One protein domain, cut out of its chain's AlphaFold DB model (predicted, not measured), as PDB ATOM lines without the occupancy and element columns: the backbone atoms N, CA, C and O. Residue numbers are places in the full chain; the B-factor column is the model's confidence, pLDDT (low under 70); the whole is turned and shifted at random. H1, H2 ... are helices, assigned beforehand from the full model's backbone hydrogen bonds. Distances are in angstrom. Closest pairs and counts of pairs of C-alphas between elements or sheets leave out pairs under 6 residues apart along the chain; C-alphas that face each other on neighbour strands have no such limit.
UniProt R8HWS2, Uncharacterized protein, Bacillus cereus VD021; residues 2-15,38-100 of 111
ATOM      1  N   THR A   2      -9.307 -35.012  52.819       93.62
ATOM      2  CA  THR A   2      -8.947 -35.042  51.383       93.62
ATOM      3  C   THR A   2      -9.765 -36.037  50.553       93.62
ATOM      4  O   THR A   2     -10.432 -35.607  49.625       93.62
ATOM      5  N   TYR A   3      -9.852 -37.312  50.954       95.81
ATOM      6  CA  TYR A   3     -10.619 -38.335  50.215       95.81
ATOM      7  C   TYR A   3     -12.058 -37.897  49.876       95.81
ATOM      8  O   TYR A   3     -12.492 -37.943  48.726       95.81
ATOM      9  N   TRP A   4     -12.810 -37.444  50.886       96.31
ATOM     10  CA  TRP A   4     -14.197 -37.013  50.696       96.31
ATOM     11  C   TRP A   4     -14.300 -35.683  49.947       96.31
ATOM     12  O   TRP A   4     -15.264 -35.481  49.216       96.31
ATOM     13  N   GLN A   5     -13.307 -34.800  50.076       97.56
ATOM     14  CA  GLN A   5     -13.217 -33.608  49.237       97.56
ATOM     15  C   GLN A   5     -13.062 -33.995  47.761       97.56
ATOM     16  O   GLN A   5     -13.819 -33.488  46.941       97.56
ATOM     17  N   ASP A   6     -12.168 -34.923  47.419       97.25
ATOM     18  CA  ASP A   6     -11.951 -35.360  46.034       97.25
ATOM     19  C   ASP A   6     -13.186 -36.052  45.457       97.25
ATOM     20  O   ASP A   6     -13.607 -35.763  44.332       97.25
ATOM     21  N   PHE A   7     -13.824 -36.909  46.260       96.88
ATOM     22  CA  PHE A   7     -15.104 -37.522  45.918       96.88
ATOM     23  C   PHE A   7     -16.144 -36.449  45.566       96.88
ATOM     24  O   PHE A   7     -16.728 -36.465  44.482       96.88
ATOM     25  N   LEU A   8     -16.346 -35.467  46.448       96.75
ATOM     26  CA  LEU A   8     -17.339 -34.417  46.237       96.75
ATOM     27  C   LEU A   8     -16.953 -33.470  45.090       96.75
ATOM     28  O   LEU A   8     -17.835 -33.004  44.375       96.75
ATOM     29  N   LEU A   9     -15.665 -33.213  44.852       97.62
ATOM     30  CA  LEU A   9     -15.196 -32.430  43.706       97.62
ATOM     31  C   LEU A   9     -15.539 -33.113  42.377       97.62
ATOM     32  O   LEU A   9     -15.976 -32.444  41.438       97.62
ATOM     33  N   LEU A  10     -15.395 -34.438  42.296       96.69
ATOM     34  CA  LEU A  10     -15.839 -35.208  41.133       96.69
ATOM     35  C   LEU A  10     -17.363 -35.128  40.976       96.69
ATOM     36  O   LEU A  10     -17.846 -34.860  39.872       96.69
ATOM     37  N   SER A  11     -18.120 -35.277  42.067       95.12
ATOM     38  CA  SER A  11     -19.581 -35.127  42.056       95.12
ATOM     39  C   SER A  11     -20.032 -33.734  41.605       95.12
ATOM     40  O   SER A  11     -20.932 -33.631  40.775       95.12
ATOM     41  N   ALA A  12     -19.380 -32.662  42.064       95.62
ATOM     42  CA  ALA A  12     -19.694 -31.282  41.684       95.62
ATOM     43  C   ALA A  12     -19.476 -31.007  40.184       95.62
ATOM     44  O   ALA A  12     -20.105 -30.118  39.616       95.62
ATOM     45  N   GLN A  13     -18.619 -31.797  39.529       93.69
ATOM     46  CA  GLN A  13     -18.401 -31.780  38.079       93.69
ATOM     47  C   GLN A  13     -19.379 -32.685  37.307       93.69
ATOM     48  O   GLN A  13     -19.206 -32.887  36.106       93.69
ATOM     49  N   GLY A  14     -20.380 -33.263  37.977       92.81
ATOM     50  CA  GLY A  14     -21.349 -34.179  37.377       92.81
ATOM     51  C   GLY A  14     -20.844 -35.603  37.176       92.81
ATOM     52  O   GLY A  14     -21.502 -36.380  36.492       92.81
ATOM     53  N   LYS A  15     -19.703 -35.972  37.766       94.31
ATOM     54  CA  LYS A  15     -19.206 -37.352  37.723       94.31
ATOM     55  C   LYS A  15     -19.838 -38.188  38.839       94.31
ATOM     56  O   LYS A  15     -20.337 -37.675  39.843       94.31
ATOM     57  N   GLU A  38       6.296 -34.566  53.358       96.31
ATOM     58  CA  GLU A  38       5.048 -35.282  53.074       96.31
ATOM     59  C   GLU A  38       3.850 -34.592  53.739       96.31
ATOM     60  O   GLU A  38       2.811 -34.382  53.110       96.31
ATOM     61  N   TRP A  39       4.012 -34.143  54.986       95.50
ATOM     62  CA  TRP A  39       2.986 -33.369  55.677       95.50
ATOM     63  C   TRP A  39       2.616 -32.080  54.923       95.50
ATOM     64  O   TRP A  39       1.434 -31.805  54.691       95.50
ATOM     65  N   GLN A  40       3.614 -31.312  54.477       97.44
ATOM     66  CA  GLN A  40       3.386 -30.093  53.698       97.44
ATOM     67  C   GLN A  40       2.709 -30.383  52.351       97.44
ATOM     68  O   GLN A  40       1.848 -29.614  51.920       97.44
ATOM     69  N   GLN A  41       3.044 -31.499  51.699       96.56
ATOM     70  CA  GLN A  41       2.390 -31.925  50.458       96.56
ATOM     71  C   GLN A  41       0.906 -32.243  50.671       96.56
ATOM     72  O   GLN A  41       0.075 -31.809  49.873       96.56
ATOM     73  N   ILE A  42       0.551 -32.923  51.765       95.38
ATOM     74  CA  ILE A  42      -0.850 -33.216  52.111       95.38
ATOM     75  C   ILE A  42      -1.640 -31.917  52.330       95.38
ATOM     76  O   ILE A  42      -2.760 -31.786  51.828       95.38
ATOM     77  N   ILE A  43      -1.059 -30.932  53.030       96.12
ATOM     78  CA  ILE A  43      -1.688 -29.613  53.216       96.12
ATOM     79  C   ILE A  43      -1.899 -28.926  51.864       96.12
ATOM     80  O   ILE A  43      -3.000 -28.448  51.585       96.12
ATOM     81  N   GLN A  44      -0.871 -28.877  51.014       98.06
ATOM     82  CA  GLN A  44      -0.971 -28.250  49.695       98.06
ATOM     83  C   GLN A  44      -2.033 -28.926  48.824       98.06
ATOM     84  O   GLN A  44      -2.831 -28.230  48.201       98.06
ATOM     85  N   TYR A  45      -2.095 -30.257  48.830       97.75
ATOM     86  CA  TYR A  45      -3.108 -31.018  48.101       97.75
ATOM     87  C   TYR A  45      -4.527 -30.676  48.569       97.75
ATOM     88  O   TYR A  45      -5.415 -30.395  47.761       97.75
ATOM     89  N   PHE A  46      -4.738 -30.611  49.886       97.38
ATOM     90  CA  PHE A  46      -6.017 -30.193  50.450       97.38
ATOM     91  C   PHE A  46      -6.411 -28.775  50.003       97.38
ATOM     92  O   PHE A  46      -7.548 -28.568  49.573       97.38
ATOM     93  N   LEU A  47      -5.478 -27.816  50.056       97.94
ATOM     94  CA  LEU A  47      -5.713 -26.426  49.646       97.94
ATOM     95  C   LEU A  47      -6.010 -26.299  48.145       97.94
ATOM     96  O   LEU A  47      -6.929 -25.572  47.774       97.94
ATOM     97  N   GLN A  48      -5.314 -27.054  47.291       98.50
ATOM     98  CA  GLN A  48      -5.594 -27.103  45.850       98.50
ATOM     99  C   GLN A  48      -7.026 -27.572  45.566       98.50
ATOM    100  O   GLN A  48      -7.703 -27.016  44.702       98.50
ATOM    101  N   GLY A  49      -7.538 -28.545  46.324       98.19
ATOM    102  CA  GLY A  49      -8.934 -28.960  46.185       98.19
ATOM    103  C   GLY A  49      -9.941 -27.887  46.631       98.19
ATOM    104  O   GLY A  49     -11.017 -27.783  46.040       98.19
ATOM    105  N   ILE A  50      -9.596 -27.024  47.597       98.12
ATOM    106  CA  ILE A  50     -10.414 -25.842  47.929       98.12
ATOM    107  C   ILE A  50     -10.415 -24.850  46.761       98.12
ATOM    108  O   ILE A  50     -11.478 -24.371  46.367       98.12
ATOM    109  N   GLU A  51      -9.256 -24.561  46.168       98.50
ATOM    110  CA  GLU A  51      -9.165 -23.691  44.987       98.50
ATOM    111  C   GLU A  51      -9.970 -24.247  43.806       98.50
ATOM    112  O   GLU A  51     -10.668 -23.503  43.109       98.50
ATOM    113  N   GLN A  52      -9.954 -25.568  43.618       98.44
ATOM    114  CA  GLN A  52     -10.786 -26.240  42.627       98.44
ATOM    115  C   GLN A  52     -12.280 -26.071  42.933       98.44
ATOM    116  O   GLN A  52     -13.046 -25.755  42.021       98.44
ATOM    117  N   ALA A  53     -12.709 -26.222  44.190       98.38
ATOM    118  CA  ALA A  53     -14.096 -25.979  44.593       98.38
ATOM    119  C   ALA A  53     -14.524 -24.529  44.292       98.38
ATOM    120  O   ALA A  53     -15.582 -24.307  43.703       98.38
ATOM    121  N   CYS A  54     -13.676 -23.548  44.621       98.38
ATOM    122  CA  CYS A  54     -13.900 -22.136  44.301       98.38
ATOM    123  C   CYS A  54     -13.992 -21.892  42.788       98.38
ATOM    124  O   CYS A  54     -14.864 -21.154  42.330       98.38
ATOM    125  N   THR A  55     -13.135 -22.543  42.003       98.50
ATOM    126  CA  THR A  55     -13.153 -22.446  40.539       98.50
ATOM    127  C   THR A  55     -14.451 -23.011  39.967       98.50
ATOM    128  O   THR A  55     -15.083 -22.369  39.129       98.50
ATOM    129  N   ILE A  56     -14.909 -24.176  40.442       97.81
ATOM    130  CA  ILE A  56     -16.209 -24.742  40.045       97.81
ATOM    131  C   ILE A  56     -17.322 -23.752  40.401       97.81
ATOM    132  O   ILE A  56     -18.148 -23.441  39.544       97.81
ATOM    133  N   ALA A  57     -17.293 -23.185  41.613       98.06
ATOM    134  CA  ALA A  57     -18.303 -22.237  42.080       98.06
ATOM    135  C   ALA A  57     -18.480 -21.017  41.153       98.06
ATOM    136  O   ALA A  57     -19.578 -20.479  41.038       98.06
ATOM    137  N   GLN A  58     -17.400 -20.589  40.496       98.00
ATOM    138  CA  GLN A  58     -17.370 -19.421  39.611       98.00
ATOM    139  C   GLN A  58     -17.680 -19.744  38.145       98.00
ATOM    140  O   GLN A  58     -17.971 -18.834  37.371       98.00
ATOM    141  N   THR A  59     -17.581 -21.011  37.739       97.00
ATOM    142  CA  THR A  59     -17.577 -21.396  36.317       97.00
ATOM    143  C   THR A  59     -18.792 -22.211  35.890       97.00
ATOM    144  O   THR A  59     -19.104 -22.237  34.700       97.00
ATOM    145  N   VAL A  60     -19.496 -22.861  36.823       95.62
ATOM    146  CA  VAL A  60     -20.647 -23.724  36.506       95.62
ATOM    147  C   VAL A  60     -21.977 -23.106  36.937       95.62
ATOM    148  O   VAL A  60     -22.042 -22.261  37.828       95.62
ATOM    149  N   GLN A  61     -23.071 -23.573  36.333       96.38
ATOM    150  CA  GLN A  61     -24.419 -23.235  36.784       96.38
ATOM    151  C   GLN A  61     -24.747 -23.989  38.084       96.38
ATOM    152  O   GLN A  61     -24.940 -25.205  38.071       96.38
ATOM    153  N   LEU A  62     -24.802 -23.266  39.206       97.12
ATOM    154  CA  LEU A  62     -24.868 -23.856  40.549       97.12
ATOM    155  C   LEU A  62     -26.189 -24.532  40.903       97.12
ATOM    156  O   LEU A  62     -26.174 -25.426  41.739       97.12
ATOM    157  N   ASP A  63     -27.299 -24.100  40.310       96.44
ATOM    158  CA  ASP A  63     -28.658 -24.587  40.581       96.44
ATOM    159  C   ASP A  63     -29.099 -25.705  39.626       96.44
ATOM    160  O   ASP A  63     -30.180 -26.275  39.782       96.44
ATOM    161  N   LYS A  64     -28.257 -26.053  38.646       94.88
ATOM    162  CA  LYS A  64     -28.532 -27.137  37.708       94.88
ATOM    163  C   LYS A  64     -28.463 -28.485  38.425       94.88
ATOM    164  O   LYS A  64     -27.462 -28.807  39.057       94.88
ATOM    165  N   THR A  65     -29.492 -29.307  38.256       96.25
ATOM    166  CA  THR A  65     -29.492 -30.691  38.738       96.25
ATOM    167  C   THR A  65     -28.366 -31.505  38.101       96.25
ATOM    168  O   THR A  65     -28.145 -31.445  36.887       96.25
ATOM    169  N   LEU A  66     -27.664 -32.286  38.919       94.56
ATOM    170  CA  LEU A  66     -26.661 -33.239  38.458       94.56
ATOM    171  C   LEU A  66     -27.352 -34.497  37.915       94.56
ATOM    172  O   LEU A  66     -28.158 -35.110  38.606       94.56
ATOM    173  N   GLU A  67     -27.021 -34.911  36.693       91.50
ATOM    174  CA  GLU A  67     -27.654 -36.068  36.036       91.50
ATOM    175  C   GLU A  67     -27.451 -37.369  36.828       91.50
ATOM    176  O   GLU A  67     -28.401 -38.100  37.100       91.50
ATOM    177  N   GLU A  68     -26.224 -37.598  37.295       90.88
ATOM    178  CA  GLU A  68     -25.873 -38.762  38.114       90.88
ATOM    179  C   GLU A  68     -26.402 -38.684  39.557       90.88
ATOM    180  O   GLU A  68     -26.420 -39.695  40.264       90.88
ATOM    181  N   TRP A  69     -26.846 -37.496  39.990       85.88
ATOM    182  CA  TRP A  69     -27.339 -37.217  41.342       85.88
ATOM    183  C   TRP A  69     -28.581 -36.310  41.292       85.88
ATOM    184  O   TRP A  69     -28.495 -35.139  41.658       85.88
ATOM    185  N   PRO A  70     -29.759 -36.820  40.879       83.69
ATOM    186  CA  PRO A  70     -30.929 -35.985  40.575       83.69
ATOM    187  C   PRO A  70     -31.482 -35.156  41.748       83.69
ATOM    188  O   PRO A  70     -32.269 -34.236  41.541       83.69
ATOM    189  N   GLY A  71     -31.101 -35.493  42.984       90.62
ATOM    190  CA  GLY A  71     -31.444 -34.744  44.196       90.62
ATOM    191  C   GLY A  71     -30.413 -33.689  44.600       90.62
ATOM    192  O   GLY A  71     -30.579 -33.070  45.647       90.62
ATOM    193  N   GLU A  72     -29.351 -33.506  43.815       95.31
ATOM    194  CA  GLU A  72     -28.280 -32.563  44.108       95.31
ATOM    195  C   GLU A  72     -27.950 -31.623  42.947       95.31
ATOM    196  O   GLU A  72     -28.304 -31.830  41.784       95.31
ATOM    197  N   THR A  73     -27.238 -30.562  43.305       97.56
ATOM    198  CA  THR A  73     -26.743 -29.513  42.415       97.56
ATOM    199  C   THR A  73     -25.258 -29.261  42.697       97.56
ATOM    200  O   THR A  73     -24.803 -29.537  43.814       97.56
ATOM    201  N   PRO A  74     -24.475 -28.693  41.757       97.62
ATOM    202  CA  PRO A  74     -23.109 -28.270  42.053       97.62
ATOM    203  C   PRO A  74     -23.038 -27.375  43.295       97.62
ATOM    204  O   PRO A  74     -22.179 -27.579  44.148       97.62
ATOM    205  N   GLY A  75     -23.975 -26.432  43.455       98.06
ATOM    206  CA  GLY A  75     -24.027 -25.553  44.625       98.06
ATOM    207  C   GLY A  75     -24.235 -26.305  45.943       98.06
ATOM    208  O   GLY A  75     -23.573 -26.001  46.938       98.06
ATOM    209  N   GLY A  76     -25.112 -27.313  45.963       98.12
ATOM    210  CA  GLY A  76     -25.342 -28.149  47.144       98.12
ATOM    211  C   GLY A  76     -24.125 -28.996  47.524       98.12
ATOM    212  O   GLY A  76     -23.735 -29.016  48.696       98.12
ATOM    213  N   VAL A  77     -23.445 -29.574  46.530       97.81
ATOM    214  CA  VAL A  77     -22.206 -30.340  46.734       97.81
ATOM    215  C   VAL A  77     -21.068 -29.446  47.238       97.81
ATOM    216  O   VAL A  77     -20.378 -29.805  48.190       97.81
ATOM    217  N   LEU A  78     -20.894 -28.249  46.672       98.38
ATOM    218  CA  LEU A  78     -19.877 -27.292  47.125       98.38
ATOM    219  C   LEU A  78     -20.148 -26.799  48.555       98.38
ATOM    220  O   LEU A  78     -19.222 -26.701  49.363       98.38
ATOM    221  N   ARG A  79     -21.419 -26.562  48.914       98.12
ATOM    222  CA  ARG A  79     -21.819 -26.275  50.303       98.12
ATOM    223  C   ARG A  79     -21.461 -27.434  51.236       98.12
ATOM    224  O   ARG A  79     -21.034 -27.189  52.367       98.12
ATOM    225  N   ASN A  80     -21.635 -28.678  50.785       97.62
ATOM    226  CA  ASN A  80     -21.248 -29.860  51.552       97.62
ATOM    227  C   ASN A  80     -19.731 -29.878  51.810       97.62
ATOM    228  O   ASN A  80     -19.330 -29.952  52.969       97.62
ATOM    229  N   ILE A  81     -18.902 -29.671  50.776       98.06
ATOM    230  CA  ILE A  81     -17.436 -29.548  50.922       98.06
ATOM    231  C   ILE A  81     -17.083 -28.489  51.976       98.06
ATOM    232  O   ILE A  81     -16.348 -28.778  52.920       98.06
ATOM    233  N   ALA A  82     -17.646 -27.282  51.862       97.88
ATOM    234  CA  ALA A  82     -17.367 -26.190  52.794       97.88
ATOM    235  C   ALA A  82     -17.760 -26.534  54.243       97.88
ATOM    236  O   ALA A  82     -16.991 -26.285  55.175       97.88
ATOM    237  N   SER A  83     -18.936 -27.138  54.440       97.88
ATOM    238  CA  SER A  83     -19.452 -27.490  55.770       97.88
ATOM    239  C   SER A  83     -18.637 -28.615  56.413       97.88
ATOM    240  O   SER A  83     -18.215 -28.494  57.562       97.88
ATOM    241  N   HIS A  84     -18.366 -29.680  55.658       96.56
ATOM    242  CA  HIS A  84     -17.572 -30.826  56.098       96.56
ATOM    243  C   HIS A  84     -16.141 -30.415  56.461       96.56
ATOM    244  O   HIS A  84     -15.626 -30.784  57.518       96.56
ATOM    245  N   ASN A  85     -15.508 -29.590  55.624       96.75
ATOM    246  CA  ASN A  85     -14.156 -29.123  55.894       96.75
ATOM    247  C   ASN A  85     -14.094 -28.217  57.128       96.75
ATOM    248  O   ASN A  85     -13.176 -28.346  57.937       96.75
ATOM    249  N   SER A  86     -15.088 -27.344  57.307       96.75
ATOM    250  CA  SER A  86     -15.176 -26.465  58.480       96.75
ATOM    251  C   SER A  86     -15.387 -27.251  59.775       96.75
ATOM    252  O   SER A  86     -14.784 -26.921  60.796       96.75
ATOM    253  N   TYR A  87     -16.199 -28.314  59.733       96.75
ATOM    254  CA  TYR A  87     -16.414 -29.217  60.865       96.75
ATOM    255  C   TYR A  87     -15.091 -29.839  61.341       96.75
ATOM    256  O   TYR A  87     -14.705 -29.664  62.498       96.75
ATOM    257  N   HIS A  88     -14.345 -30.475  60.434       95.88
ATOM    258  CA  HIS A  88     -13.078 -31.123  60.786       95.88
ATOM    259  C   HIS A  88     -11.972 -30.128  61.152       95.88
ATOM    260  O   HIS A  88     -11.162 -30.405  62.038       95.88
ATOM    261  N   LEU A  89     -11.946 -28.938  60.543       94.94
ATOM    262  CA  LEU A  89     -11.047 -27.870  60.982       94.94
ATOM    263  C   LEU A  89     -11.328 -27.475  62.441       94.94
ATOM    264  O   LEU A  89     -10.390 -27.262  63.210       94.94
ATOM    265  N   GLY A  90     -12.601 -27.426  62.842       95.25
ATOM    266  CA  GLY A  90     -13.002 -27.213  64.232       95.25
ATOM    267  C   GLY A  90     -12.460 -28.286  65.181       95.25
ATOM    268  O   GLY A  90     -11.919 -27.946  66.236       95.25
ATOM    269  N   GLU A  91     -12.531 -29.563  64.794       96.56
ATOM    270  CA  GLU A  91     -11.956 -30.681  65.561       96.56
ATOM    271  C   GLU A  91     -10.430 -30.556  65.692       96.56
ATOM    272  O   GLU A  91      -9.892 -30.687  66.793       96.56
ATOM    273  N   ILE A  92      -9.728 -30.213  64.605       94.25
ATOM    274  CA  ILE A  92      -8.276 -29.974  64.619       94.25
ATOM    275  C   ILE A  92      -7.929 -28.825  65.573       94.25
ATOM    276  O   ILE A  92      -7.024 -28.953  66.400       94.25
ATOM    277  N   VAL A  93      -8.653 -27.704  65.502       94.12
ATOM    278  CA  VAL A  93      -8.449 -26.563  66.408       94.12
ATOM    279  C   VAL A  93      -8.701 -26.967  67.861       94.12
ATOM    280  O   VAL A  93      -7.924 -26.582  68.737       94.12
ATOM    281  N   LEU A  94      -9.743 -27.758  68.133       95.62
ATOM    282  CA  LEU A  94     -10.040 -28.258  69.475       95.62
ATOM    283  C   LEU A  94      -8.895 -29.122  70.018       95.62
ATOM    284  O   LEU A  94      -8.423 -28.863  71.123       95.62
ATOM    285  N   ILE A  95      -8.401 -30.082  69.232       95.56
ATOM    286  CA  ILE A  95      -7.256 -30.922  69.608       95.56
ATOM    287  C   ILE A  95      -6.040 -30.038  69.905       95.56
ATOM    288  O   ILE A  95      -5.442 -30.142  70.973       95.56
ATOM    289  N   ARG A  96      -5.710 -29.088  69.025       94.38
ATOM    290  CA  ARG A  96      -4.576 -28.175  69.244       94.38
ATOM    291  C   ARG A  96      -4.719 -27.340  70.519       94.38
ATOM    292  O   ARG A  96      -3.718 -27.117  71.194       94.38
ATOM    293  N   ARG A  97      -5.933 -26.905  70.879       93.12
ATOM    294  CA  ARG A  97      -6.194 -26.219  72.161       93.12
ATOM    295  C   ARG A  97      -5.919 -27.127  73.358       93.12
ATOM    296  O   ARG A  97      -5.283 -26.673  74.302       93.12
ATOM    297  N   LEU A  98      -6.339 -28.395  73.307       95.50
ATOM    298  CA  LEU A  98      -6.074 -29.371  74.376       95.50
ATOM    299  C   LEU A  98      -4.570 -29.583  74.605       95.50
ATOM    300  O   LEU A  98      -4.141 -29.751  75.742       95.50
ATOM    301  N   PHE A  99      -3.763 -29.492  73.546       94.56
ATOM    302  CA  PHE A  99      -2.301 -29.579  73.616       94.56
ATOM    303  C   PHE A  99      -1.595 -28.232  73.845       94.56
ATOM    304  O   PHE A  99      -0.376 -28.156  73.716       94.56
ATOM    305  N   SER A 100      -2.323 -27.155  74.171       90.56
ATOM    306  CA  SER A 100      -1.760 -25.794  74.302       90.56
ATOM    307  C   SER A 100      -0.975 -25.318  73.065       90.56
ATOM    308  O   SER A 100      -0.118 -24.444  73.150       90.56
TER     309      SER A 100
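AT A GLANCE: This is residues 2 to 15 and 38 to 100 of the 111 residues of an uncharacterized protein of Bacillus cereus VD021 (UniProt R8HWS2). Long helix H3 packs its first part, residues 74 to 81, on H1 and H2 in a loose three-helix bundle; residues 86 to 100 stick out. H1 and H2 run the same way, H3 opposite. The printed part has 77 residues, with helices H1, H2, H3 in chain order and no named strand: all helix, loose, radius of gyration of the C-alphas 14.3 A, spans 46 by 23 by 19 A.

IN THESE COORDINATES: H3, residues 74 to 98, measures 36.6 A from C-alpha 74 at (-23.109, -28.270, 42.053) to C-alpha 98 at (-6.074, -29.371, 74.376). H2, residues 38 to 59, measures 31.4 A; H1, residues 2 to 12, 15.0 A.

HOW THE PARTS SIT: H3 touches H1 at a shallow tilt of 15 degrees; the closest C-alphas, Ala 12 and Pro 74, are 4.6 A apart. H2 and H3 touch as a helical hairpin, tilt 32 degrees, closest C-alphas Ala 53 and Leu 78, 6.4 A. H1 touches H2, closest C-alphas Thr 2 and Phe 46, 5.7 A. In H1, H2 and H3 every O i to N i+4 pair is within hydrogen-bond range.

THE WHOLE: Residues 16 to 37 are cut out; C-alphas 15 and 38 are 28.8 A apart. The H2 to H3 link is long, 14 residues. No printed residue is under 70 in pLDDT.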